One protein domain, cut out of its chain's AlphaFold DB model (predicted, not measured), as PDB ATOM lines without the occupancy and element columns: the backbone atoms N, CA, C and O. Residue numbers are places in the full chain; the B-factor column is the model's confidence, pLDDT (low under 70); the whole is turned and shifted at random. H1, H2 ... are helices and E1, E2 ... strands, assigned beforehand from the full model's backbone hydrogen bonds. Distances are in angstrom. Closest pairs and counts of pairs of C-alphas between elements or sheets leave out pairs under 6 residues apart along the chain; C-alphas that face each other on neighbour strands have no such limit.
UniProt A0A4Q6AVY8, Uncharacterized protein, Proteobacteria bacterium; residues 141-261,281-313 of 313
ATOM      1  N   ASP A 141     -16.358  27.433   9.528       88.00
ATOM      2  CA  ASP A 141     -15.548  27.500  10.746       88.00
ATOM      3  C   ASP A 141     -14.575  26.323  10.861       88.00
ATOM      4  O   ASP A 141     -13.429  26.509  11.270       88.00
ATOM      5  N   GLY A 142     -14.989  25.126  10.431       88.38
ATOM      6  CA  GLY A 142     -14.107  23.961  10.350       88.38
ATOM      7  C   GLY A 142     -12.962  24.184   9.363       88.38
ATOM      8  O   GLY A 142     -11.804  23.947   9.698       88.38
ATOM      9  N   LYS A 143     -13.255  24.743   8.179       90.31
ATOM     10  CA  LYS A 143     -12.227  25.120   7.190       90.31
ATOM     11  C   LYS A 143     -11.235  26.127   7.773       90.31
ATOM     12  O   LYS A 143     -10.032  25.926   7.649       90.31
ATOM     13  N   ARG A 144     -11.719  27.176   8.451       88.50
ATOM     14  CA  ARG A 144     -10.857  28.183   9.097       88.50
ATOM     15  C   ARG A 144      -9.932  27.548  10.138       88.50
ATOM     16  O   ARG A 144      -8.734  27.814  10.107       88.50
ATOM     17  N   LYS A 145     -10.465  26.674  10.999       90.44
ATOM     18  CA  LYS A 145      -9.669  25.934  11.991       90.44
ATOM     19  C   LYS A 145      -8.594  25.075  11.328       90.44
ATOM     20  O   LYS A 145      -7.441  25.130  11.737       90.44
ATOM     21  N   LEU A 146      -8.928  24.323  10.277       91.12
ATOM     22  CA  LEU A 146      -7.936  23.504   9.572       91.12
ATOM     23  C   LEU A 146      -6.851  24.338   8.885       91.12
ATOM     24  O   LEU A 146      -5.696  23.921   8.857       91.12
ATOM     25  N   ILE A 147      -7.186  25.514   8.352       89.62
ATOM     26  CA  ILE A 147      -6.186  26.438   7.797       89.62
ATOM     27  C   ILE A 147      -5.227  26.895   8.897       89.62
ATOM     28  O   ILE A 147      -4.016  26.796   8.721       89.62
ATOM     29  N   GLU A 148      -5.753  27.332  10.043       88.81
ATOM     30  CA  GLU A 148      -4.938  27.758  11.184       88.81
ATOM     31  C   GLU A 148      -4.007  26.632  11.660       88.81
ATOM     32  O   GLU A 148      -2.800  26.829  11.791       88.81
ATOM     33  N   LYS A 149      -4.538  25.417  11.852       89.69
ATOM     34  CA  LYS A 149      -3.734  24.272  12.310       89.69
ATOM     35  C   LYS A 149      -2.741  23.794  11.255       89.69
ATOM     36  O   LYS A 149      -1.613  23.478  11.610       89.69
ATOM     37  N   GLY A 150      -3.113  23.801   9.975       88.75
ATOM     38  CA  GLY A 150      -2.195  23.514   8.869       88.75
ATOM     39  C   GLY A 150      -1.032  24.507   8.815       88.75
ATOM     40  O   GLY A 150       0.122  24.094   8.696       88.75
ATOM     41  N   GLY A 151      -1.316  25.799   9.005       86.00
ATOM     42  CA  GLY A 151      -0.305  26.851   9.099       86.00
ATOM     43  C   GLY A 151       0.623  26.674  10.300       86.00
ATOM     44  O   GLY A 151       1.841  26.747  10.143       86.00
ATOM     45  N   ASN A 152       0.070  26.358  11.475       87.12
ATOM     46  CA  ASN A 152       0.850  26.096  12.687       87.12
ATOM     47  C   ASN A 152       1.763  24.870  12.529       87.12
ATOM     48  O   ASN A 152       2.945  24.935  12.868       87.12
ATOM     49  N   LEU A 153       1.245  23.775  11.962       89.50
ATOM     50  CA  LEU A 153       2.032  22.575  11.667       89.50
ATOM     51  C   LEU A 153       3.151  22.870  10.667       89.50
ATOM     52  O   LEU A 153       4.291  22.475  10.893       89.50
ATOM     53  N   ARG A 154       2.857  23.608   9.590       89.31
ATOM     54  CA  ARG A 154       3.873  24.032   8.621       89.31
ATOM     55  C   ARG A 154       4.940  24.904   9.276       89.31
ATOM     56  O   ARG A 154       6.115  24.722   8.990       89.31
ATOM     57  N   ALA A 155       4.554  25.869  10.109       83.06
ATOM     58  CA  ALA A 155       5.489  26.798  10.741       83.06
ATOM     59  C   ALA A 155       6.423  26.108  11.747       83.06
ATOM     60  O   ALA A 155       7.558  26.542  11.917       83.06
ATOM     61  N   GLY A 156       5.954  25.035  12.392       82.81
ATOM     62  CA  GLY A 156       6.749  24.240  13.328       82.81
ATOM     63  C   GLY A 156       7.669  23.206  12.674       82.81
ATOM     64  O   GLY A 156       8.461  22.583  13.380       82.81
ATOM     65  N   ILE A 157       7.562  22.986  11.360       87.50
ATOM     66  CA  ILE A 157       8.392  22.022  10.636       87.50
ATOM     67  C   ILE A 157       9.398  22.773   9.789       87.50
ATOM     68  O   ILE A 157       9.030  23.514   8.878       87.50
ATOM     69  N   ASP A 158      10.672  22.479  10.023       83.56
ATOM     70  CA  ASP A 158      11.710  22.858   9.091       83.56
ATOM     71  C   ASP A 158      12.774  21.764   8.924       83.56
ATOM     72  O   ASP A 158      12.918  20.868   9.754       83.56
ATOM     73  N   VAL A 159      13.492  21.814   7.805       84.44
ATOM     74  CA  VAL A 159      14.672  20.986   7.538       84.44
ATOM     75  C   VAL A 159      15.907  21.836   7.854       84.44
ATOM     76  O   VAL A 159      16.057  22.877   7.204       84.44
ATOM     77  N   PRO A 160      16.805  21.401   8.760       84.38
ATOM     78  CA  PRO A 160      18.031  22.131   9.086       84.38
ATOM     79  C   PRO A 160      18.846  22.491   7.840       84.38
ATOM     80  O   PRO A 160      18.898  21.724   6.874       84.38
ATOM     81  N   LEU A 161      19.507  23.646   7.845       80.25
ATOM     82  CA  LEU A 161      20.316  24.148   6.732       80.25
ATOM     83  C   LEU A 161      21.427  23.162   6.355       80.25
ATOM     84  O   LEU A 161      21.628  22.899   5.165       80.25
ATOM     85  N   SER A 162      22.076  22.553   7.347       81.19
ATOM     86  CA  SER A 162      23.064  21.485   7.159       81.19
ATOM     87  C   SER A 162      22.472  20.301   6.397       81.19
ATOM     88  O   SER A 162      23.084  19.784   5.463       81.19
ATOM     89  N   ALA A 163      21.229  19.932   6.700       81.19
ATOM     90  CA  ALA A 163      20.517  18.854   6.028       81.19
ATOM     91  C   ALA A 163      20.135  19.228   4.578       81.19
ATOM     92  O   ALA A 163      20.300  18.428   3.656       81.19
ATOM     93  N   ARG A 164      19.709  20.480   4.342       76.25
ATOM     94  CA  ARG A 164      19.397  21.015   2.999       76.25
ATOM     95  C   ARG A 164      20.611  21.087   2.074       76.25
ATOM     96  O   ARG A 164      20.434  21.152   0.858       76.25
ATOM     97  N   SER A 165      21.831  21.100   2.613       73.44
ATOM     98  CA  SER A 165      23.049  21.032   1.795       73.44
ATOM     99  C   SER A 165      23.210  19.668   1.110       73.44
ATOM    100  O   SER A 165      23.715  19.605  -0.006       73.44
ATOM    101  N   VAL A 166      22.706  18.597   1.737       77.69
ATOM    102  CA  VAL A 166      22.867  17.208   1.281       77.69
ATOM    103  C   VAL A 166      21.728  16.761   0.364       77.69
ATOM    104  O   VAL A 166      21.951  15.980  -0.556       77.69
ATOM    105  N   ILE A 167      20.503  17.251   0.592       77.50
ATOM    106  CA  ILE A 167      19.327  16.874  -0.206       77.50
ATOM    107  C   ILE A 167      18.828  18.033  -1.075       77.50
ATOM    108  O   ILE A 167      18.748  19.184  -0.644       77.50
ATOM    109  N   GLU A 168      18.483  17.741  -2.329       72.88
ATOM    110  CA  GLU A 168      17.906  18.733  -3.247       72.88
ATOM    111  C   GLU A 168      16.382  18.754  -3.200       72.88
ATOM    112  O   GLU A 168      15.780  19.824  -3.121       72.88
ATOM    113  N   LEU A 169      15.772  17.571  -3.219       84.81
ATOM    114  CA  LEU A 169      14.332  17.357  -3.234       84.81
ATOM    115  C   LEU A 169      14.000  16.160  -2.354       84.81
ATOM    116  O   LEU A 169      14.782  15.210  -2.267       84.81
ATOM    117  N   GLY A 170      12.811  16.166  -1.758       87.94
ATOM    118  CA  GLY A 170      12.408  15.065  -0.903       87.94
ATOM    119  C   GLY A 170      10.926  14.980  -0.616       87.94
ATOM    120  O   GLY A 170      10.173  15.935  -0.786       87.94
ATOM    121  N   LYS A 171      10.507  13.797  -0.177       93.75
ATOM    122  CA  LYS A 171       9.141  13.547   0.271       93.75
ATOM    123  C   LYS A 171       9.129  12.545   1.418       93.75
ATOM    124  O   LYS A 171       9.852  11.549   1.365       93.75
ATOM    125  N   ALA A 172       8.275  12.787   2.404       96.75
ATOM    126  CA  ALA A 172       7.852  11.798   3.385       96.75
ATOM    127  C   ALA A 172       6.339  11.862   3.594       96.75
ATOM    128  O   ALA A 172       5.723  12.909   3.406       96.75
ATOM    129  N   THR A 173       5.745  10.736   3.968       97.25
ATOM    130  CA  THR A 173       4.313  10.619   4.236       97.25
ATOM    131  C   THR A 173       4.113   9.810   5.506       97.25
ATOM    132  O   THR A 173       4.579   8.676   5.588       97.25
ATOM    133  N   ALA A 174       3.424  10.403   6.477       97.44
ATOM    134  CA  ALA A 174       2.955   9.764   7.694       97.44
ATOM    135  C   ALA A 174       1.451   9.497   7.585       97.44
ATOM    136  O   ALA A 174       0.674  10.414   7.312       97.44
ATOM    137  N   ARG A 175       1.033   8.259   7.837       97.31
ATOM    138  CA  ARG A 175      -0.365   7.911   8.087       97.31
ATOM    139  C   ARG A 175      -0.562   7.763   9.588       97.31
ATOM    140  O   ARG A 175       0.120   6.968  10.234       97.31
ATOM    141  N   ILE A 176      -1.489   8.538  10.128       95.88
ATOM    142  CA  ILE A 176      -1.751   8.651  11.557       95.88
ATOM    143  C   ILE A 176      -3.189   8.218  11.798       95.88
ATOM    144  O   ILE A 176      -4.090   8.639  11.071       95.88
ATOM    145  N   ALA A 177      -3.401   7.388  12.811       94.31
ATOM    146  CA  ALA A 177      -4.732   7.014  13.255       94.31
ATOM    147  C   ALA A 177      -4.943   7.394  14.719       94.31
ATOM    148  O   ALA A 177      -4.008   7.387  15.529       94.31
ATOM    149  N   ARG A 178      -6.186   7.731  15.060       90.38
ATOM    150  CA  ARG A 178      -6.592   7.997  16.437       90.38
ATOM    151  C   ARG A 178      -6.837   6.673  17.158       90.38
ATOM    152  O   ARG A 178      -7.575   5.815  16.684       90.38
ATOM    153  N   GLN A 179      -6.221   6.496  18.322       85.88
ATOM    154  CA  GLN A 179      -6.414   5.308  19.141       85.88
ATOM    155  C   GLN A 179      -7.686   5.477  19.976       85.88
ATOM    156  O   GLN A 179      -7.712   6.241  20.942       85.88
ATOM    157  N   SER A 180      -8.740   4.742  19.619       72.06
ATOM    158  CA  SER A 180     -10.086   4.906  20.190       72.06
ATOM    159  C   SER A 180     -10.176   4.666  21.705       72.06
ATOM    160  O   SER A 180     -11.143   5.092  22.323       72.06
ATOM    161  N   GLN A 181      -9.192   3.991  22.309       63.41
ATOM    162  CA  GLN A 181      -9.236   3.561  23.714       63.41
ATOM    163  C   GLN A 181      -8.312   4.343  24.663       63.41
ATOM    164  O   GLN A 181      -8.436   4.174  25.870       63.41
ATOM    165  N   ALA A 182      -7.390   5.178  24.164       61.16
ATOM    166  CA  ALA A 182      -6.296   5.708  24.993       61.16
ATOM    167  C   ALA A 182      -6.002   7.213  24.844       61.16
ATOM    168  O   ALA A 182      -5.001   7.669  25.388       61.16
ATOM    169  N   ASN A 183      -6.831   7.992  24.129       65.62
ATOM    170  CA  ASN A 183      -6.520   9.396  23.790       65.62
ATOM    171  C   ASN A 183      -5.079   9.555  23.263       65.62
ATOM    172  O   ASN A 183      -4.326  10.429  23.684       65.62
ATOM    173  N   GLY A 184      -4.686   8.649  22.368       82.75
ATOM    174  CA  GLY A 184      -3.354   8.597  21.784       82.75
ATOM    175  C   GLY A 184      -3.422   8.525  20.267       82.75
ATOM    176  O   GLY A 184      -4.461   8.195  19.690       82.75
ATOM    177  N   PHE A 185      -2.302   8.810  19.615       90.88
ATOM    178  CA  PHE A 185      -2.155   8.630  18.177       90.88
ATOM    179  C   PHE A 185      -1.224   7.458  17.903       90.88
ATOM    180  O   PHE A 185      -0.223   7.261  18.595       90.88
ATOM    181  N   ILE A 186      -1.541   6.697  16.862       93.12
ATOM    182  CA  ILE A 186      -0.644   5.691  16.313       93.12
ATOM    183  C   ILE A 186      -0.163   6.158  14.944       93.12
ATOM    184  O   ILE A 186      -0.947   6.493  14.055       93.12
ATOM    185  N   LEU A 187       1.150   6.171  14.769       94.44
ATOM    186  CA  LEU A 187       1.789   6.218  13.469       94.44
ATOM    187  C   LEU A 187       1.612   4.846  12.824       94.44
ATOM    188  O   LEU A 187       2.345   3.906  13.135       94.44
ATOM    189  N   VAL A 188       0.617   4.732  11.950       95.62
ATOM    190  CA  VAL A 188       0.331   3.508  11.192       95.62
ATOM    191  C   VAL A 188       1.509   3.199  10.281       95.62
ATOM    192  O   VAL A 188       2.013   2.079  10.262       95.62
ATOM    193  N   GLU A 189       1.985   4.219   9.571       96.88
ATOM    194  CA  GLU A 189       3.043   4.085   8.581       96.88
ATOM    195  C   GLU A 189       3.769   5.419   8.379       96.88
ATOM    196  O   GLU A 189       3.148   6.481   8.363       96.88
ATOM    197  N   LEU A 190       5.088   5.360   8.195       97.25
ATOM    198  CA  LEU A 190       5.937   6.476   7.804       97.25
ATOM    199  C   LEU A 190       6.919   6.037   6.720       97.25
ATOM    200  O   LEU A 190       7.887   5.315   6.981       97.25
ATOM    201  N   VAL A 191       6.694   6.543   5.512       96.56
ATOM    202  CA  VAL A 191       7.446   6.197   4.299       96.56
ATOM    203  C   VAL A 191       8.016   7.438   3.617       96.56
ATOM    204  O   VAL A 191       7.663   8.571   3.941       96.56
ATOM    205  N   GLY A 192       8.924   7.227   2.663       94.19
ATOM    206  CA  GLY A 192       9.600   8.287   1.910       94.19
ATOM    207  C   GLY A 192      11.106   8.311   2.145       94.19
ATOM    208  O   GLY A 192      11.686   7.296   2.525       94.19
ATOM    209  N   GLN A 193      11.753   9.449   1.905       94.12
ATOM    210  CA  GLN A 193      13.207   9.588   2.029       94.12
ATOM    211  C   GLN A 193      13.670   9.654   3.497       94.12
ATOM    212  O   GLN A 193      13.002  10.312   4.294       94.12
ATOM    213  N   PRO A 194      14.826   9.056   3.856       94.25
ATOM    214  CA  PRO A 194      15.320   8.976   5.237       94.25
ATOM    215  C   PRO A 194      15.271  10.284   6.026       94.25
ATOM    216  O   PRO A 194      14.655  10.350   7.087       94.25
ATOM    217  N   LEU A 195      15.859  11.348   5.480       93.25
ATOM    218  CA  LEU A 195      15.937  12.638   6.161       93.25
ATOM    219  C   LEU A 195      14.557  13.288   6.334       93.25
ATOM    220  O   LEU A 195      14.244  13.804   7.401       93.25
ATOM    221  N   MET A 196      13.696  13.194   5.319       94.38
ATOM    222  CA  MET A 196      12.334  13.733   5.380       94.38
ATOM    223  C   MET A 196      11.459  12.965   6.374       94.38
ATOM    224  O   MET A 196      10.649  13.571   7.074       94.38
ATOM    225  N   ARG A 197      11.634  11.639   6.470       95.75
ATOM    226  CA  ARG A 197      10.960  10.819   7.484       95.75
ATOM    227  C   ARG A 197      11.402  11.227   8.885       95.75
ATOM    228  O   ARG A 197      10.547  11.380   9.746       95.75
ATOM    229  N   ALA A 198      12.702  11.432   9.098       95.75
ATOM    230  CA  ALA A 198      13.242  11.883  10.380       95.75
ATOM    231  C   ALA A 198      12.644  13.224  10.815       95.75
ATOM    232  O   ALA A 198      12.120  13.325  11.918       95.75
ATOM    233  N   VAL A 199      12.638  14.220   9.924       94.56
ATOM    234  CA  VAL A 199      12.059  15.546  10.202       94.56
ATOM    235  C   VAL A 199      10.581  15.438  10.570       94.56
ATOM    236  O   VAL A 199      10.151  15.983  11.586       94.56
ATOM    237  N   LEU A 200       9.809  14.690   9.779       95.19
ATOM    238  CA  LEU A 200       8.386  14.503  10.041       95.19
ATOM    239  C   LEU A 200       8.152  13.772  11.373       95.19
ATOM    240  O   LEU A 200       7.311  14.189  12.162       95.19
ATOM    241  N   PHE A 201       8.919  12.719  11.660       95.62
ATOM    242  CA  PHE A 201       8.790  11.936  12.889       95.62
ATOM    243  C   PHE A 201       9.151  12.721  14.154       95.62
ATOM    244  O   PHE A 201       8.415  12.656  15.137       95.62
ATOM    245  N   GLU A 202      10.259  13.464  14.150       93.88
ATOM    246  CA  GLU A 202      10.647  14.289  15.300       93.88
ATOM    247  C   GLU A 202       9.622  15.402  15.553       93.88
ATOM    248  O   GLU A 202       9.287  15.680  16.705       93.88
ATOM    249  N   ASN A 203       9.051  15.996  14.499       93.06
ATOM    250  CA  ASN A 203       8.009  17.006  14.667       93.06
ATOM    251  C   ASN A 203       6.706  16.424  15.247       93.06
ATOM    252  O   ASN A 203       6.107  17.039  16.133       93.06
ATOM    253  N   LEU A 204       6.297  15.227  14.811       92.88
ATOM    254  CA  LEU A 204       5.101  14.541  15.319       92.88
ATOM    255  C   LEU A 204       5.165  14.231  16.823       92.88
ATOM    256  O   LEU A 204       4.124  14.122  17.469       92.88
ATOM    257  N   GLN A 205       6.365  14.128  17.395       91.12
ATOM    258  CA  GLN A 205       6.556  13.904  18.831       91.12
ATOM    259  C   GLN A 205       6.382  15.174  19.676       91.12
ATOM    260  O   GLN A 205       6.253  15.085  20.900       91.12
ATOM    261  N   THR A 206       6.368  16.362  19.066       90.94
ATOM    262  CA  THR A 206       6.251  17.618  19.814       90.94
ATOM    263  C   THR A 206       4.842  17.812  20.375       90.94
ATOM    264  O   THR A 206       3.842  17.490  19.734       90.94
ATOM    265  N   LEU A 207       4.746  18.398  21.574       89.25
ATOM    266  CA  LEU A 207       3.456  18.666  22.221       89.25
ATOM    267  C   LEU A 207       2.553  19.569  21.363       89.25
ATOM    268  O   LEU A 207       1.349  19.350  21.289       89.25
ATOM    269  N   SER A 208       3.143  20.557  20.682       88.94
ATOM    270  CA  SER A 208       2.410  21.457  19.786       88.94
ATOM    271  C   SER A 208       1.748  20.692  18.639       88.94
ATOM    272  O   SER A 208       0.552  20.869  18.399       88.94
ATOM    273  N   THR A 209       2.485  19.782  17.995       90.44
ATOM    274  CA  THR A 209       1.949  18.955  16.911       90.44
ATOM    275  C   THR A 209       0.882  17.987  17.409       90.44
ATOM    276  O   THR A 209      -0.161  17.869  16.773       90.44
ATOM    277  N   LYS A 210       1.068  17.356  18.576       89.75
ATOM    278  CA  LYS A 210       0.047  16.472  19.171       89.75
ATOM    279  C   LYS A 210      -1.267  17.204  19.457       89.75
ATOM    280  O   LYS A 210      -2.331  16.694  19.115       89.75
ATOM    281  N   ASN A 211      -1.196  18.417  20.005       89.75
ATOM    282  CA  ASN A 211      -2.382  19.242  20.254       89.75
ATOM    283  C   ASN A 211      -3.076  19.642  18.942       89.75
ATOM    284  O   ASN A 211      -4.298  19.569  18.836       89.75
ATOM    285  N   ALA A 212      -2.299  20.015  17.919       91.00
ATOM    286  CA  ALA A 212      -2.845  20.332  16.605       91.00
ATOM    287  C   ALA A 212      -3.526  19.117  15.952       91.00
ATOM    288  O   ALA A 212      -4.594  19.272  15.362       91.00
ATOM    289  N   LEU A 213      -2.955  17.914  16.085       91.62
ATOM    290  CA  LEU A 213      -3.562  16.676  15.587       91.62
ATOM    291  C   LEU A 213      -4.913  16.405  16.254       91.62
ATOM    292  O   LEU A 213      -5.878  16.132  15.547       91.62
ATOM    293  N   GLU A 214      -5.015  16.537  17.576       91.25
ATOM    294  CA  GLU A 214      -6.272  16.320  18.308       91.25
ATOM    295  C   GLU A 214      -7.399  17.232  17.807       91.25
ATOM    296  O   GLU A 214      -8.528  16.789  17.563       91.25
ATOM    297  N   GLU A 215      -7.082  18.503  17.570       91.00
ATOM    298  CA  GLU A 215      -8.029  19.460  17.004       91.00
ATOM    299  C   GLU A 215      -8.378  19.152  15.541       91.00
ATOM    300  O   GLU A 215      -9.539  19.294  15.150       91.00
ATOM    301  N   ILE A 216      -7.409  18.702  14.735       92.19
ATOM    302  CA  ILE A 216      -7.629  18.298  13.337       92.19
ATOM    303  C   ILE A 216      -8.575  17.099  13.272       92.19
ATOM    304  O   ILE A 216      -9.574  17.164  12.557       92.19
ATOM    305  N   PHE A 217      -8.315  16.039  14.042       91.88
ATOM    306  CA  PHE A 217      -9.180  14.857  14.098       91.88
ATOM    307  C   PHE A 217     -10.592  15.221  14.561       91.88
ATOM    308  O   PHE A 217     -11.573  14.778  13.964       91.88
ATOM    309  N   SER A 218     -10.706  16.075  15.580       90.19
ATOM    310  CA  SER A 218     -12.003  16.543  16.082       90.19
ATOM    311  C   SER A 218     -12.757  17.394  15.055       90.19
ATOM    312  O   SER A 218     -13.978  17.312  14.964       90.19
ATOM    313  N   THR A 219     -12.043  18.191  14.255       91.50
ATOM    314  CA  THR A 219     -12.638  19.056  13.224       91.50
ATOM    315  C   THR A 219     -13.052  18.270  11.980       91.50
ATOM    316  O   THR A 219     -14.100  18.552  11.406       91.50
ATOM    317  N   LEU A 220     -12.249  17.288  11.560       90.00
ATOM    318  CA  LEU A 220     -12.538  16.432  10.405       90.00
ATOM    319  C   LEU A 220     -13.569  15.340  10.717       90.00
ATOM    320  O   LEU A 220     -14.252  14.874   9.808       90.00
ATOM    321  N   GLY A 221     -13.675  14.912  11.979       87.56
ATOM    322  CA  GLY A 221     -14.522  13.784  12.369       87.56
ATOM    323  C   GLY A 221     -14.034  12.439  11.816       87.56
ATOM    324  O   GLY A 221     -14.834  11.522  11.649       87.56
ATOM    325  N   THR A 222     -12.741  12.315  11.500       88.12
ATOM    326  CA  THR A 222     -12.133  11.093  10.954       88.12
ATOM    327  C   THR A 222     -11.372  10.317  12.029       88.12
ATOM    328  O   THR A 222     -11.053  10.844  13.093       88.12
ATOM    329  N   GLN A 223     -11.074   9.043  11.759       89.88
ATOM    330  CA  GLN A 223     -10.140   8.237  12.565       89.88
ATOM    331  C   GLN A 223      -8.739   8.180  11.945       89.88
ATOM    332  O   GLN A 223      -7.783   7.793  12.614       89.88
ATOM    333  N   ASP A 224      -8.615   8.639  10.696       92.44
ATOM    334  CA  ASP A 224      -7.425   8.529   9.862       92.44
ATOM    335  C   ASP A 224      -7.051   9.912   9.317       92.44
ATOM    336  O   ASP A 224      -7.908  10.643   8.805       92.44
ATOM    337  N   PHE A 225      -5.763  10.241   9.379       94.06
ATOM    338  CA  PHE A 225      -5.190  11.476   8.854       94.06
ATOM    339  C   PHE A 225      -3.856  11.190   8.158       94.06
ATOM    340  O   PHE A 225      -3.045  10.392   8.635       94.06
ATOM    341  N   VAL A 226      -3.613  11.843   7.020       96.50
ATOM    342  CA  VAL A 226      -2.365  11.692   6.261       96.50
ATOM    343  C   VAL A 226      -1.595  13.005   6.255       96.50
ATOM    344  O   VAL A 226      -2.085  14.015   5.758       96.50
ATOM    345  N   PHE A 227      -0.352  12.978   6.729       96.06
ATOM    346  CA  PHE A 227       0.551  14.122   6.710       96.06
ATOM    347  C   PHE A 227       1.702  13.863   5.735       96.06
ATOM    348  O   PHE A 227       2.552  13.006   5.966       96.06
ATOM    349  N   CYS A 228       1.743  14.601   4.629       96.12
ATOM    350  CA  CYS A 228       2.863  14.592   3.698       96.12
ATOM    351  C   CYS A 228       3.743  15.827   3.862       96.12
ATOM    352  O   CYS A 228       3.256  16.952   3.911       96.12
ATOM    353  N   LEU A 229       5.052  15.606   3.852       94.62
ATOM    354  CA  LEU A 229       6.068  16.642   3.822       94.62
ATOM    355  C   LEU A 229       6.826  16.567   2.500       94.62
ATOM    356  O   LEU A 229       7.317  15.502   2.123       94.62
ATOM    357  N   HIS A 230       6.943  17.695   1.816       91.31
ATOM    358  CA  HIS A 230       7.620  17.834   0.535       91.31
ATOM    359  C   HIS A 230       8.739  18.864   0.660       91.31
ATOM    360  O   HIS A 230       8.483  19.985   1.073       91.31
ATOM    361  N   LEU A 231       9.962  18.510   0.273       88.75
ATOM    362  CA  LEU A 231      11.032  19.469   0.025       88.75
ATOM    363  C   LEU A 231      11.125  19.689  -1.484       88.75
ATOM    364  O   LEU A 231      11.426  18.758  -2.232       88.75
ATOM    365  N   ILE A 232      10.849  20.914  -1.912       84.88
ATOM    366  CA  ILE A 232      10.863  21.335  -3.314       84.88
ATOM    367  C   ILE A 232      11.943  22.393  -3.543       84.88
ATOM    368  O   ILE A 232      12.284  23.164  -2.642       84.88
ATOM    369  N   ALA A 233      12.493  22.444  -4.754       78.62
ATOM    370  CA  ALA A 233      13.503  23.439  -5.087       78.62
ATOM    371  C   ALA A 233      12.862  24.825  -5.273       78.62
ATOM    372  O   ALA A 233      11.758  24.951  -5.803       78.62
ATOM    373  N   GLY A 234      13.568  25.870  -4.825       68.31
ATOM    374  CA  GLY A 234      13.076  27.254  -4.776       68.31
ATOM    375  C   GLY A 234      12.596  27.833  -6.115       68.31
ATOM    376  O   GLY A 234      11.777  28.741  -6.143       68.31
ATOM    377  N   ASN A 235      13.088  27.302  -7.234       65.62
ATOM    378  CA  ASN A 235      12.690  27.674  -8.595       65.62
ATOM    379  C   ASN A 235      11.304  27.149  -9.010       65.62
ATOM    380  O   ASN A 235      10.783  27.600 -10.025       65.62
ATOM    381  N   HIS A 236      10.723  26.212  -8.257       59.28
ATOM    382  CA  HIS A 236       9.400  25.648  -8.529       59.28
ATOM    383  C   HIS A 236       8.269  26.316  -7.735       59.28
ATOM    384  O   HIS A 236       7.126  25.892  -7.869       59.28
ATOM    385  N   ILE A 237       8.563  27.342  -6.926       61.97
ATOM    386  CA  ILE A 237       7.548  28.083  -6.166       61.97
ATOM    387  C   ILE A 237       7.165  29.346  -6.925       61.97
ATOM    388  O   ILE A 237       7.996  30.232  -7.137       61.97
ATOM    389  N   SER A 238       5.895  29.448  -7.310       57.25
ATOM    390  CA  SER A 238       5.305  30.736  -7.663       57.25
ATOM    391  C   SER A 238       4.945  31.503  -6.387       57.25
ATOM    392  O   SER A 238       4.641  30.906  -5.357       57.25
ATOM    393  N   ALA A 239       4.913  32.837  -6.452       54.44
ATOM    394  CA  ALA A 239       4.509  33.681  -5.319       54.44
ATOM    395  C   ALA A 239       3.080  33.389  -4.797       54.44
ATOM    396  O   ALA A 239       2.726  33.832  -3.712       54.44
ATOM    397  N   ASN A 240       2.279  32.634  -5.561       58.78
ATOM    398  CA  ASN A 240       0.902  32.254  -5.242       58.78
ATOM    399  C   ASN A 240       0.762  30.764  -4.874       58.78
ATOM    400  O   ASN A 240      -0.351  30.225  -4.897       58.78
ATOM    401  N   ASP A 241       1.863  30.050  -4.637       66.38
ATOM    402  CA  ASP A 241       1.794  28.670  -4.163       66.38
ATOM    403  C   ASP A 241       1.674  28.625  -2.646       66.38
ATOM    404  O   ASP A 241       2.496  29.168  -1.909       66.38
ATOM    405  N   ASP A 242       0.615  27.960  -2.190       73.19
ATOM    406  CA  ASP A 242       0.356  27.766  -0.776       73.19
ATOM    407  C   ASP A 242       1.447  26.875  -0.170       73.19
ATOM    408  O   ASP A 242       1.772  25.801  -0.683       73.19
ATOM    409  N   SER A 243       2.004  27.313   0.961       82.44
ATOM    410  CA  SER A 243       3.029  26.553   1.692       82.44
ATOM    411  C   SER A 243       2.514  25.219   2.250       82.44
ATOM    412  O   SER A 243       3.299  24.359   2.650       82.44
ATOM    413  N   PHE A 244       1.196  25.029   2.255       89.44
ATOM    414  CA  PHE A 244       0.538  23.768   2.543       89.44
ATOM    415  C   PHE A 244      -0.806  23.682   1.816       89.44
ATOM    416  O   PHE A 244      -1.424  24.694   1.502       89.44
ATOM    417  N   LEU A 245      -1.286  22.465   1.576       89.62
ATOM    418  CA  LEU A 245      -2.563  22.190   0.934       89.62
ATOM    419  C   LEU A 245      -3.332  21.126   1.705       89.62
ATOM    420  O   LEU A 245      -2.773  20.126   2.150       89.62
ATOM    421  N   TRP A 246      -4.641  21.330   1.793       90.94
ATOM    422  CA  TRP A 246      -5.576  20.347   2.326       90.94
ATOM    423  C   TRP A 246      -6.198  19.566   1.173       90.94
ATOM    424  O   TRP A 246      -6.583  20.154   0.158       90.94
ATOM    425  N   ARG A 247      -6.270  18.246   1.328       89.94
ATOM    426  CA  ARG A 247      -6.910  17.313   0.402       89.94
ATOM    427  C   ARG A 247      -7.743  16.319   1.195       89.94
ATOM    428  O   ARG A 247      -7.254  15.253   1.549       89.94
ATOM    429  N   ASP A 248      -8.982  16.690   1.482       90.06
ATOM    430  CA  ASP A 248      -9.882  15.917   2.338       90.06
ATOM    431  C   ASP A 248      -9.255  15.675   3.729       90.06
ATOM    432  O   ASP A 248      -9.006  16.642   4.453       90.06
ATOM    433  N   ASN A 249      -8.909  14.433   4.083       91.69
ATOM    434  CA  ASN A 249      -8.235  14.076   5.339       91.69
ATOM    435  C   ASN A 249      -6.694  14.096   5.259       91.69
ATOM    436  O   ASN A 249      -6.009  13.493   6.092       91.69
ATOM    437  N   ARG A 250      -6.134  14.751   4.240       94.19
ATOM    438  CA  ARG A 250      -4.693  14.839   4.008       94.19
ATOM    439  C   ARG A 250      -4.198  16.278   4.051       94.19
ATOM    440  O   ARG A 250      -4.780  17.161   3.427       94.19
ATOM    441  N   LEU A 251      -3.067  16.477   4.717       94.38
ATOM    442  CA  LEU A 251      -2.293  17.712   4.704       94.38
ATOM    443  C   LEU A 251      -0.984  17.484   3.944       94.38
ATOM    444  O   LEU A 251      -0.174  16.641   4.329       94.38
ATOM    445  N   ASP A 252      -0.771  18.247   2.880       92.69
ATOM    446  CA  ASP A 252       0.496  18.322   2.156       92.69
ATOM    447  C   ASP A 252       1.217  19.613   2.555       92.69
ATOM    448  O   ASP A 252       0.707  20.692   2.285       92.69
ATOM    449  N   VAL A 253       2.396  19.530   3.170       91.38
ATOM    450  CA  VAL A 253       3.245  20.691   3.487       91.38
ATOM    451  C   VAL A 253       4.419  20.754   2.521       91.38
ATOM    452  O   VAL A 253       5.095  19.749   2.288       91.38
ATOM    453  N   TYR A 254       4.683  21.948   2.000       87.69
ATOM    454  CA  TYR A 254       5.764  22.231   1.066       87.69
ATOM    455  C   TYR A 254       6.816  23.116   1.735       87.69
ATOM    456  O   TYR A 254       6.580  24.274   2.083       87.69
ATOM    457  N   LEU A 255       8.007  22.555   1.896       85.06
ATOM    458  CA  LEU A 255       9.213  23.246   2.311       85.06
ATOM    459  C   LEU A 255      10.022  23.608   1.077       85.06
ATOM    460  O   LEU A 255      10.255  22.789   0.186       85.06
ATOM    461  N   THR A 256      10.477  24.848   1.041       79.38
ATOM    462  CA  THR A 256      11.230  25.383  -0.085       79.38
ATOM    463  C   THR A 256      12.709  25.363   0.257       79.38
ATOM    464  O   THR A 256      13.125  25.992   1.234       79.38
ATOM    465  N   LYS A 257      13.532  24.696  -0.554       72.88
ATOM    466  CA  LYS A 257      14.986  24.824  -0.431       72.88
ATOM    467  C   LYS A 257      15.377  26.252  -0.820       72.88
ATOM    468  O   LYS A 257      15.334  26.619  -1.996       72.88
ATOM    469  N   GLY A 258      15.730  27.065   0.177       63.41
ATOM    470  CA  GLY A 258      16.346  28.370  -0.053       63.41
ATOM    471  C   GLY A 258      17.631  28.209  -0.870       63.41
ATOM    472  O   GLY A 258      18.361  27.235  -0.689       63.41
ATOM    473  N   ARG A 259      17.910  29.148  -1.785       54.28
ATOM    474  CA  ARG A 259      19.113  29.111  -2.644       54.28
ATOM    475  C   ARG A 259      20.432  29.245  -1.870       54.28
ATOM    476  O   ARG A 259      21.483  28.976  -2.435       54.28
ATOM    477  N   SER A 260      20.386  29.635  -0.602       47.25
ATOM    478  CA  SER A 260      21.554  29.851   0.247       47.25
ATOM    479  C   SER A 260      21.456  28.985   1.502       47.25
ATOM    480  O   SER A 260      20.583  29.204   2.343       47.25
ATOM    481  N   GLY A 261      22.354  28.006   1.635       50.16
ATOM    482  CA  GLY A 261      22.733  27.490   2.954       50.16
ATOM    483  C   GLY A 261      23.477  28.568   3.752       50.16
ATOM    484  O   GLY A 261      23.525  29.728   3.336       50.16
ATOM    485  N   ASP A 281      29.002  37.889  14.966       65.62
ATOM    486  CA  ASP A 281      29.748  36.641  14.736       65.62
ATOM    487  C   ASP A 281      29.395  35.512  15.726       65.62
ATOM    488  O   ASP A 281      29.130  34.382  15.326       65.62
ATOM    489  N   GLU A 282      29.237  35.819  17.015       71.75
ATOM    490  CA  GLU A 282      28.853  34.821  18.026       71.75
ATOM    491  C   GLU A 282      27.415  34.288  17.908       71.75
ATOM    492  O   GLU A 282      27.121  33.183  18.367       71.75
ATOM    493  N   LYS A 283      26.479  35.091  17.393       73.12
ATOM    494  CA  LYS A 283      25.082  34.676  17.191       73.12
ATOM    495  C   LYS A 283      24.956  33.805  15.946       73.12
ATOM    496  O   LYS A 283      24.182  32.854  15.970       73.12
ATOM    497  N   ALA A 284      25.713  34.122  14.896       70.56
ATOM    498  CA  ALA A 284      25.796  33.295  13.695       70.56
ATOM    499  C   ALA A 284      26.375  31.912  14.025       70.56
ATOM    500  O   ALA A 284      25.820  30.895  13.616       70.56
ATOM    501  N   ASP A 285      27.436  31.880  14.832       77.44
ATOM    502  CA  ASP A 285      28.133  30.644  15.193       77.44
ATOM    503  C   ASP A 285      27.290  29.749  16.088       77.44
ATOM    504  O   ASP A 285      27.166  28.558  15.819       77.44
ATOM    505  N   ARG A 286      26.607  30.340  17.074       81.88
ATOM    506  CA  ARG A 286      25.620  29.616  17.882       81.88
ATOM    507  C   ARG A 286      24.464  29.079  17.043       81.88
ATOM    508  O   ARG A 286      24.018  27.964  17.279       81.88
ATOM    509  N   ALA A 287      23.967  29.846  16.070       80.62
ATOM    510  CA  ALA A 287      22.899  29.377  15.188       80.62
ATOM    511  C   ALA A 287      23.358  28.202  14.313       80.62
ATOM    512  O   ALA A 287      22.596  27.263  14.107       80.62
ATOM    513  N   LYS A 288      24.605  28.239  13.834       83.56
ATOM    514  CA  LYS A 288      25.207  27.140  13.080       83.56
ATOM    515  C   LYS A 288      25.395  25.888  13.941       83.56
ATOM    516  O   LYS A 288      25.042  24.807  13.494       83.56
ATOM    517  N   GLU A 289      25.906  26.029  15.163       85.75
ATOM    518  CA  GLU A 289      26.078  24.908  16.100       85.75
ATOM    519  C   GLU A 289      24.734  24.229  16.407       85.75
ATOM    520  O   GLU A 289      24.615  23.014  16.298       85.75
ATOM    521  N   VAL A 290      23.686  25.017  16.681       86.88
ATOM    522  CA  VAL A 290      22.324  24.497  16.900       86.88
ATOM    523  C   VAL A 290      21.787  23.764  15.665       86.88
ATOM    524  O   VAL A 290      21.157  22.717  15.807       86.88
ATOM    525  N   ASP A 291      22.037  24.286  14.463       86.94
ATOM    526  CA  ASP A 291      21.625  23.657  13.203       86.94
ATOM    527  C   ASP A 291      22.340  22.316  12.955       86.94
ATOM    528  O   ASP A 291      21.708  21.329  12.567       86.94
ATOM    529  N   GLU A 292      23.647  22.257  13.219       87.44
ATOM    530  CA  GLU A 292      24.449  21.037  13.102       87.44
ATOM    531  C   GLU A 292      24.034  19.985  14.145       87.44
ATOM    532  O   GLU A 292      23.894  18.806  13.804       87.44
ATOM    533  N   ASP A 293      23.758  20.402  15.383       90.56
ATOM    534  CA  ASP A 293      23.242  19.533  16.444       90.56
ATOM    535  C   ASP A 293      21.859  18.973  16.100       90.56
ATOM    536  O   ASP A 293      21.588  17.780  16.288       90.56
ATOM    537  N   GLU A 294      20.972  19.811  15.556       90.19
ATOM    538  CA  GLU A 294      19.659  19.372  15.104       90.19
ATOM    539  C   GLU A 294      19.778  18.365  13.958       90.19
ATOM    540  O   GLU A 294      19.123  17.317  13.982       90.19
ATOM    541  N   TYR A 295      20.658  18.623  12.992       92.25
ATOM    542  CA  TYR A 295      20.927  17.678  11.917       92.25
ATOM    543  C   TYR A 295      21.491  16.353  12.449       92.25
ATOM    544  O   TYR A 295      20.997  15.282  12.088       92.25
ATOM    545  N   ALA A 296      22.455  16.393  13.372       92.69
ATOM    546  CA  ALA A 296      23.013  15.199  13.998       92.69
ATOM    547  C   ALA A 296      21.958  14.399  14.784       92.69
ATOM    548  O   ALA A 296      21.992  13.164  14.790       92.69
ATOM    549  N   ARG A 297      20.995  15.081  15.419       93.44
ATOM    550  CA  ARG A 297      19.832  14.450  16.059       93.44
ATOM    551  C   ARG A 297      18.949  13.743  15.030       93.44
ATOM    552  O   ARG A 297      18.585  12.590  15.258       93.44
ATOM    553  N   LEU A 298      18.658  14.376  13.891       94.44
ATOM    554  CA  LEU A 298      17.864  13.761  12.820       94.44
ATOM    555  C   LEU A 298      18.516  12.484  12.279       94.44
ATOM    556  O   LEU A 298      17.821  11.490  12.086       94.44
ATOM    557  N   LEU A 299      19.841  12.468  12.104       94.12
ATOM    558  CA  LEU A 299      20.573  11.278  11.642       94.12
ATOM    559  C   LEU A 299      20.492  10.094  12.620       94.12
ATOM    560  O   LEU A 299      20.622   8.941  12.210       94.12
ATOM    561  N   LYS A 300      20.261  10.363  13.910       95.50
ATOM    562  CA  LYS A 300      20.063   9.342  14.954       95.50
ATOM    563  C   LYS A 300      18.598   8.934  15.122       95.50
ATOM    564  O   LYS A 300      18.315   7.999  15.870       95.50
ATOM    565  N   SER A 301      17.667   9.618  14.457       95.38
ATOM    566  CA  SER A 301      16.241   9.324  14.559       95.38
ATOM    567  C   SER A 301      15.944   7.920  14.014       95.38
ATOM    568  O   SER A 301      16.439   7.560  12.941       95.38
ATOM    569  N   PRO A 302      15.093   7.112  14.674       95.06
ATOM    570  CA  PRO A 302      14.729   5.791  14.159       95.06
ATOM    571  C   PRO A 302      14.063   5.871  12.776       95.06
ATOM    572  O   PRO A 302      14.218   4.961  11.966       95.06
ATOM    573  N   ALA A 303      13.381   6.981  12.477       95.44
ATOM    574  CA  ALA A 303      12.772   7.237  11.176       95.44
ATOM    575  C   ALA A 303      13.795   7.531  10.061       95.44
ATOM    576  O   ALA A 303      13.489   7.327   8.881       95.44
ATOM    577  N   TYR A 304      15.008   7.977  10.412       95.50
ATOM    578  CA  TYR A 304      16.119   8.080   9.465       95.50
ATOM    579  C   TYR A 304      16.618   6.687   9.077       95.50
ATOM    580  O   TYR A 304      16.704   6.365   7.892       95.50
ATOM    581  N   ILE A 305      16.863   5.839  10.081       94.56
ATOM    582  CA  ILE A 305      17.445   4.499   9.923       94.56
ATOM    583  C   ILE A 305      16.535   3.594   9.087       94.56
ATOM    584  O   ILE A 305      17.000   2.937   8.158       94.56
ATOM    585  N   SER A 306      15.233   3.579   9.377       93.62
ATOM    586  CA  SER A 306      14.271   2.753   8.648       93.62
ATOM    587  C   SER A 306      12.923   3.447   8.492       93.62
ATOM    588  O   SER A 306      12.633   4.469   9.115       93.62
ATOM    589  N   GLN A 307      12.077   2.887   7.631       94.62
ATOM    590  CA  GLN A 307      10.652   3.203   7.659       94.62
ATOM    591  C   GLN A 307      10.062   2.732   8.995       94.62
ATOM    592  O   GLN A 307      10.578   1.789   9.605       94.62
ATOM    593  N   LEU A 308       9.020   3.417   9.464       93.88
ATOM    594  CA  LEU A 308       8.351   3.094  10.723       93.88
ATOM    595  C   LEU A 308       6.904   2.701  10.456       93.88
ATOM    596  O   LEU A 308       6.260   3.249   9.568       93.88
ATOM    597  N   SER A 309       6.388   1.785  11.263       94.31
ATOM    598  CA  SER A 309       5.000   1.336  11.206       94.31
ATOM    599  C   SER A 309       4.513   0.955  12.595       94.31
ATOM    600  O   SER A 309       5.311   0.488  13.410       94.31
ATOM    601  N   ASN A 310       3.212   1.102  12.838       90.75
ATOM    602  CA  ASN A 310       2.526   0.696  14.070       90.75
ATOM    603  C   ASN A 310       3.220   1.176  15.356       90.75
ATOM    604  O   ASN A 310       3.493   0.391  16.264       90.75
ATOM    605  N   ARG A 311       3.528   2.474  15.430       89.81
ATOM    606  CA  ARG A 311       4.242   3.071  16.565       89.81
ATOM    607  C   ARG A 311       3.379   4.108  17.272       89.81
ATOM    608  O   ARG A 311       2.780   4.947  16.612       89.81
ATOM    609  N   ALA A 312       3.330   4.076  18.599       89.12
ATOM    610  CA  ALA A 312       2.680   5.134  19.373       89.12
ATOM    611  C   ALA A 312       3.419   6.471  19.184       89.12
ATOM    612  O   ALA A 312       4.655   6.479  19.122       89.12
ATOM    613  N   LEU A 313       2.663   7.567  19.070       85.19
ATOM    614  CA  LEU A 313       3.182   8.928  18.898       85.19
ATOM    615  C   LEU A 313       3.238   9.712  20.204       85.19
ATOM    616  O   LEU A 313       2.225   9.860  20.924       85.19
TER     617      LEU A 313
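This is residues 141 to 261 and 281 to 313 of the 313 residues of an uncharacterized protein of Proteobacteria bacterium (UniProt A0A4Q6AVY8). A twisted sheet of six strands has H1, H3 and H4 over one face and no named helix over the other; the long helix H5 slants away from one end, where its residues 281 to 287 stick out. The printed part has 154 residues with six named helices and six named strands, in the order H1 H2 E1 E2 H3 H4 E3 E4 E5 H5 H6 E6. The mixed sheet runs E4 E5 E3 E1 E2 E6, and the class is mixed, helices and strands. The whole is compact, with a radius of gyration of the C-alphas of 15.8 A and spans of 49 by 36 by 28 A.

H1, residues 141 to 155, begins with C-alpha 141 at (-15.548, 27.500, 10.746) and is 21.0 A long. H2 is residues 161 to 166. E1, residues 170 to 179, measures 29.2 A and E2, residues 184 to 192, 23.7 A. H3 is residues 194 to 204, and H4, residues 207 to 220, is 20.0 A long. E3, residues 224 to 233, measures 29.7 A; E4 is residues 244 to 247 and E5 residues 250 to 257. H5, residues 281 to 300, is 29.0 A long, from C-alpha 281 at (29.748, 36.641, 14.736). H6 is residues 302 to 305, and E6, residues 308 to 312, ends with C-alpha 312 at (2.680, 5.134, 19.373).

E5 and E3 are parallel, with N 253 and O 228 2.8 A apart, within hydrogen-bond range. The other neighbours are antiparallel, with N 245 and O 252 of the hairpin E4 and E5 at 2.8 A, N 174 and O 227 of E1 and E3 at 2.8 A, N 175 and O 189 of the hairpin E1 and E2 at 2.8 A, and N 187 and O 311 of E2 and E6 at 2.7 A. E2, H3 H4 and E3 form a split strand-helix-strand unit, two strands running the same way with E1 between them, and its crossover is left-handed. H1, H3 and H4 lie on the same face, making two layers, at heights over the sheet of 9.1, 7.3 and 9.5 A. H1 touches H4, closest at the C-alphas of Gly 142 and Thr 219, 5.9 A, at a shallow tilt of 26 degrees, opposite ways. H5 is not on the sheet; its residues 298 to 299 touch H3, about perpendicular at 80 degrees, with the C-alphas of Ala 198 and Leu 298 closest at 5.6 A. Its residues 291 to 295 touch H2, closest at the C-alphas of Ala 163 and Tyr 295, 6.0 A. H2 and H6 only graze the sheet. In H1, H3, H4 and H5 every O i to N i+4 pair is within hydrogen-bond range; in H2 1 of 2 is, and H6 is too short for such a pair.

The C-alphas farthest apart, of Gln 181 and Asp 281, are 51.9 A apart. Residues 262 to 280 are not printed, and C-alphas 261 and 281 are 16.5 A apart across this cut. Of the links printed whole, E3 to E4 is short and the others are tight. The mean pLDDT of the printed part is 86.1; residues 181 to 183, 234 to 241, 258 to 261 and 281 are under 70.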